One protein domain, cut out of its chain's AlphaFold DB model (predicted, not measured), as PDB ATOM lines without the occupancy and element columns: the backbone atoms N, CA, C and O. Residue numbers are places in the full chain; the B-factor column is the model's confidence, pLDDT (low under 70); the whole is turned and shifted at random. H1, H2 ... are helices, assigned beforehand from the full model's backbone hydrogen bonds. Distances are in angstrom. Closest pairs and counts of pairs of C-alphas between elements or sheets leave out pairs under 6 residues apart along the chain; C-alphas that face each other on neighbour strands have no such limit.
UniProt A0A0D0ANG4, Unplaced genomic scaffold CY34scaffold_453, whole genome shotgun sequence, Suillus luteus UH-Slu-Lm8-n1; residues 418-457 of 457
ATOM      1  N   LYS A 418      -3.144  59.275 -35.421       77.06
ATOM      2  CA  LYS A 418      -2.389  58.841 -36.619       77.06
ATOM      3  C   LYS A 418      -1.157  57.967 -36.324       77.06
ATOM      4  O   LYS A 418      -0.545  57.445 -37.252       77.06
ATOM      5  N   ARG A 419      -0.758  57.839 -35.052       80.75
ATOM      6  CA  ARG A 419       0.286  56.908 -34.596       80.75
ATOM      7  C   ARG A 419      -0.192  55.453 -34.632       80.75
ATOM      8  O   ARG A 419       0.621  54.573 -34.898       80.75
ATOM      9  N   TRP A 420      -1.459  55.212 -34.302       82.75
ATOM     10  CA  TRP A 420      -2.002  53.874 -34.082       82.75
ATOM     11  C   TRP A 420      -2.863  53.438 -35.266       82.75
ATOM     12  O   TRP A 420      -2.506  52.486 -35.955       82.75
ATOM     13  N   LEU A 421      -3.952  54.159 -35.548       90.25
ATOM     14  CA  LEU A 421      -4.814  53.857 -36.685       90.25
ATOM     15  C   LEU A 421      -4.294  54.554 -37.947       90.25
ATOM     16  O   LEU A 421      -4.079  55.768 -37.975       90.25
ATOM     17  N   ARG A 422      -4.107  53.775 -39.014       89.62
ATOM     18  CA  ARG A 422      -3.684  54.260 -40.332       89.62
ATOM     19  C   ARG A 422      -4.348  53.452 -41.441       89.62
ATOM     20  O   ARG A 422      -4.647  52.273 -41.260       89.62
ATOM     21  N   PHE A 423      -4.547  54.080 -42.599       90.00
ATOM     22  CA  PHE A 423      -5.013  53.380 -43.795       90.00
ATOM     23  C   PHE A 423      -4.039  52.252 -44.168       90.00
ATOM     24  O   PHE A 423      -2.827  52.426 -44.050       90.00
ATOM     25  N   ASN A 424      -4.579  51.113 -44.611       90.69
ATOM     26  CA  ASN A 424      -3.818  49.912 -44.958       90.69
ATOM     27  C   ASN A 424      -2.819  49.483 -43.857       90.69
ATOM     28  O   ASN A 424      -1.623  49.343 -44.096       90.69
ATOM     29  N   ILE A 425      -3.307  49.312 -42.620       91.31
ATOM     30  CA  ILE A 425      -2.464  49.119 -41.426       91.31
ATOM     31  C   ILE A 425      -1.470  47.946 -41.531       91.31
ATOM     32  O   ILE A 425      -0.331  48.101 -41.083       91.31
ATOM     33  N   CYS A 426      -1.880  46.849 -42.183       91.81
ATOM     34  CA  CYS A 426      -1.085  45.641 -42.447       91.81
ATOM     35  C   CYS A 426      -0.277  45.685 -43.764       91.81
ATOM     36  O   CYS A 426       0.269  44.658 -44.169       91.81
ATOM     37  N   SER A 427      -0.224  46.832 -44.451       90.81
ATOM     38  CA  SER A 427       0.505  47.032 -45.715       90.81
ATOM     39  C   SER A 427       0.210  45.951 -46.768       90.81
ATOM     40  O   SER A 427       1.112  45.297 -47.291       90.81
ATOM     41  N   LEU A 428      -1.076  45.734 -47.050       91.62
ATOM     42  CA  LEU A 428      -1.549  44.846 -48.111       91.62
ATOM     43  C   LEU A 428      -1.259  45.461 -49.486       91.62
ATOM     44  O   LEU A 428      -1.364  46.674 -49.662       91.62
ATOM     45  N   GLU A 429      -0.928  44.626 -50.467       89.88
ATOM     46  CA  GLU A 429      -0.583  45.072 -51.827       89.88
ATOM     47  C   GLU A 429      -1.794  45.617 -52.598       89.88
ATOM     48  O   GLU A 429      -1.658  46.500 -53.442       89.88
ATOM     49  N   THR A 430      -2.988  45.091 -52.319       88.62
ATOM     50  CA  THR A 430      -4.219  45.408 -53.047       88.62
ATOM     51  C   THR A 430      -5.454  45.187 -52.179       88.62
ATOM     52  O   THR A 430      -5.485  44.277 -51.355       88.62
ATOM     53  N   SER A 431      -6.490  46.003 -52.387       88.38
ATOM     54  CA  SER A 431      -7.834  45.820 -51.818       88.38
ATOM     55  C   SER A 431      -8.805  45.106 -52.770       88.38
ATOM     56  O   SER A 431      -9.965  44.905 -52.419       88.38
ATOM     57  N   TYR A 432      -8.358  44.732 -53.976       91.19
ATOM     58  CA  TYR A 432      -9.180  44.048 -54.987       91.19
ATOM     59  C   TYR A 432      -9.225  42.522 -54.822       91.19
ATOM     60  O   TYR A 432      -9.972  41.850 -55.532       91.19
ATOM     61  N   LEU A 433      -8.425  41.966 -53.908       87.94
ATOM     62  CA  LEU A 433      -8.405  40.542 -53.577       87.94
ATOM     63  C   LEU A 433      -8.933  40.329 -52.149       87.94
ATOM     64  O   LEU A 433      -8.776  41.217 -51.309       87.94
ATOM     65  N   PRO A 434      -9.543  39.168 -51.845       89.62
ATOM     66  CA  PRO A 434      -9.857  38.803 -50.467       89.62
ATOM     67  C   PRO A 434      -8.578  38.696 -49.626       89.62
ATOM     68  O   PRO A 434      -7.486  38.539 -50.162       89.62
ATOM     69  N   ASN A 435      -8.719  38.715 -48.299       90.62
ATOM     70  CA  ASN A 435      -7.589  38.594 -47.367       90.62
ATOM     71  C   ASN A 435      -7.036  37.158 -47.239       90.62
ATOM     72  O   ASN A 435      -5.898  36.974 -46.819       90.62
ATOM     73  N   SER A 436      -7.809  36.131 -47.604       89.81
ATOM     74  CA  SER A 436      -7.441  34.713 -47.435       89.81
ATOM     75  C   SER A 436      -6.205  34.193 -48.203       89.81
ATOM     76  O   SER A 436      -5.597  33.251 -47.697       89.81
ATOM     77  N   PRO A 437      -5.786  34.729 -49.371       88.38
ATOM     78  CA  PRO A 437      -4.568  34.319 -50.059       88.38
ATOM     79  C   PRO A 437      -3.341  35.145 -49.636       88.38
ATOM     80  O   PRO A 437      -2.262  34.931 -50.183       88.38
ATOM     81  N   VAL A 438      -3.479  36.103 -48.705       88.75
ATOM     82  CA  VAL A 438      -2.358  36.928 -48.239       88.75
ATOM     83  C   VAL A 438      -1.452  36.076 -47.337       88.75
ATOM     84  O   VAL A 438      -1.888  35.666 -46.257       88.75
ATOM     85  N   PRO A 439      -0.190  35.805 -47.727       87.88
ATOM     86  CA  PRO A 439       0.747  35.101 -46.860       87.88
ATOM     87  C   PRO A 439       1.069  35.948 -45.622       87.88
ATOM     88  O   PRO A 439       0.974  37.171 -45.650       87.88
ATOM     89  N   ASP A 440       1.443  35.284 -44.526       91.62
ATOM     90  CA  ASP A 440       1.820  35.886 -43.235       91.62
ATOM     91  C   ASP A 440       0.815  36.886 -42.607       91.62
ATOM     92  O   ASP A 440       1.150  37.558 -41.635       91.62
ATOM     93  N   LEU A 441      -0.443  36.938 -43.075       92.00
ATOM     94  CA  LEU A 441      -1.437  37.929 -42.637       92.00
ATOM     95  C   LEU A 441      -1.646  37.976 -41.113       92.00
ATOM     96  O   LEU A 441      -1.658  39.063 -40.545       92.00
ATOM     97  N   GLU A 442      -1.769  36.829 -40.438       92.56
ATOM     98  CA  GLU A 442      -1.914  36.771 -38.972       92.56
ATOM     99  C   GLU A 442      -0.734  37.432 -38.247       92.56
ATOM    100  O   GLU A 442      -0.914  38.142 -37.255       92.56
ATOM    101  N   LYS A 443       0.481  37.246 -38.778       93.25
ATOM    102  CA  LYS A 443       1.688  37.889 -38.264       93.25
ATOM    103  C   LYS A 443       1.640  39.395 -38.522       93.25
ATOM    104  O   LYS A 443       1.852  40.161 -37.588       93.25
ATOM    105  N   ARG A 444       1.283  39.833 -39.736       93.12
ATOM    106  CA  ARG A 444       1.129  41.268 -40.053       93.12
ATOM    107  C   ARG A 444       0.102  41.948 -39.155       93.12
ATOM    108  O   ARG A 444       0.365  43.056 -38.698       93.12
ATOM    109  N   VAL A 445      -1.024  41.291 -38.873       92.38
ATOM    110  CA  VAL A 445      -2.049  41.764 -37.929       92.38
ATOM    111  C   VAL A 445      -1.447  41.930 -36.535       92.38
ATOM    112  O   VAL A 445      -1.518  43.022 -35.977       92.38
ATOM    113  N   LYS A 446      -0.787  40.894 -36.004       90.50
ATOM    114  CA  LYS A 446      -0.161  40.922 -34.673       90.50
ATOM    115  C   LYS A 446       0.943  41.980 -34.538       90.50
ATOM    116  O   LYS A 446       1.045  42.621 -33.496       90.50
ATOM    117  N   ASP A 447       1.741  42.174 -35.584       90.25
ATOM    118  CA  ASP A 447       2.851  43.131 -35.606       90.25
ATOM    119  C   ASP A 447       2.371  44.579 -35.861       90.25
ATOM    120  O   ASP A 447       3.042  45.531 -35.457       90.25
ATOM    121  N   SER A 448       1.213  44.769 -36.515       90.38
ATOM    122  CA  SER A 448       0.714  46.091 -36.949       90.38
ATOM    123  C   SER A 448      -0.459  46.646 -36.138       90.38
ATOM    124  O   SER A 448      -0.704  47.849 -36.219       90.38
ATOM    125  N   ILE A 449      -1.190  45.818 -35.383       91.19
ATOM    126  CA  ILE A 449      -2.356  46.222 -34.578       91.19
ATOM    127  C   ILE A 449      -2.044  46.013 -33.085       91.19
ATOM    128  O   ILE A 449      -2.194  44.907 -32.566       91.19
ATOM    129  N   PRO A 450      -1.616  47.064 -32.357       87.75
ATOM    130  CA  PRO A 450      -1.364  46.977 -30.920       87.75
ATOM    131  C   PRO A 450      -2.641  46.703 -30.121       87.75
ATOM    132  O   PRO A 450      -3.724  47.150 -30.501       87.75
ATOM    133  N   ALA A 451      -2.499  46.059 -28.959       85.12
ATOM    134  CA  ALA A 451      -3.617  45.692 -28.087       85.12
ATOM    135  C   ALA A 451      -4.534  46.878 -27.725       85.12
ATOM    136  O   ALA A 451      -5.749  46.719 -27.677       85.12
ATOM    137  N   GLN A 452      -3.979  48.084 -27.539       84.81
ATOM    138  CA  GLN A 452      -4.768  49.292 -27.274       84.81
ATOM    139  C   GLN A 452      -5.711  49.616 -28.435       84.81
ATOM    140  O   GLN A 452      -6.860  49.978 -28.205       84.81
ATOM    141  N   LEU A 453      -5.226  49.501 -29.677       88.62
ATOM    142  CA  LEU A 453      -6.025  49.776 -30.866       88.62
ATOM    143  C   LEU A 453      -7.064  48.675 -31.083       88.62
ATOM    144  O   LEU A 453      -8.215  49.005 -31.320       88.62
ATOM    145  N   SER A 454      -6.673  47.406 -30.917       89.12
ATOM    146  CA  SER A 454      -7.575  46.253 -31.057       89.12
ATOM    147  C   SER A 454      -8.724  46.235 -30.045       89.12
ATOM    148  O   SER A 454      -9.755  45.649 -30.339       89.12
ATOM    149  N   TYR A 455      -8.545  46.825 -28.860       87.06
ATOM    150  CA  TYR A 455      -9.622  47.011 -27.881       87.06
ATOM    151  C   TYR A 455     -10.467  48.266 -28.167       87.06
ATOM    152  O   TYR A 455     -11.613  48.371 -27.738       87.06
ATOM    153  N   SER A 456      -9.885  49.262 -28.841       87.81
ATOM    154  CA  SER A 456     -10.559  50.538 -29.109       87.81
ATOM    155  C   SER A 456     -11.482  50.498 -30.327       87.81
ATOM    156  O   SER A 456     -12.348  51.365 -30.423       87.81
ATOM    157  N   SER A 457     -11.254  49.551 -31.244       82.69
ATOM    158  CA  SER A 457     -11.991  49.325 -32.495       82.69
ATOM    159  C   SER A 457     -13.154  48.351 -32.339       82.69
ATOM    160  O   SER A 457     -14.250  48.696 -32.825       82.69
TER     161      SER A 457
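Overview. This is residues 418 to 457 of the 457 residues of an uncharacterized protein of Suillus luteus UH-Slu-Lm8-n1 (UniProt A0A0D0ANG4). This piece has little regular structure: an unnamed stretch, residues 418 to 440, runs along the length, turns at one end and folds back into two short helices, H1 and H2, like a drawn-out horseshoe. At the turn, residues 431 to 437 stick out free of the rest. The printed part has 40 residues with two named helices, H1 then H2, and no named strand; the class is all helix, with only 14 residues in named elements. It is only just loose, close to compact, with a radius of gyration of the C-alphas of 10.8 A, and elongated, spanning 27 by 18 by 14 A.

Along the chain. The printed part begins at C-alpha 418, (-2.389, 58.841, -36.619). H1, residues 441 to 448, begins at C-alpha 441, (-1.437, 37.929, -42.637), and measures 10.2 A from first to last C-alpha. H2, residues 451 to 456, measures 8.5 A and ends at C-alpha 456, (-10.559, 50.538, -29.109).

Arrangement. H1 and H2 are apart, with no C-alpha of the one within 8 A of the other. A tight link of 2 residues joins them. In both, every O i to N i+4 pair is within hydrogen-bond range.

Size, cuts and confidence. The two C-alphas farthest apart, Tyr 432 and Gln 452, are separated by 28.5 A. The printed part has no cut and ends at the chain's last residue, 457. No printed residue is under 70 in pLDDT.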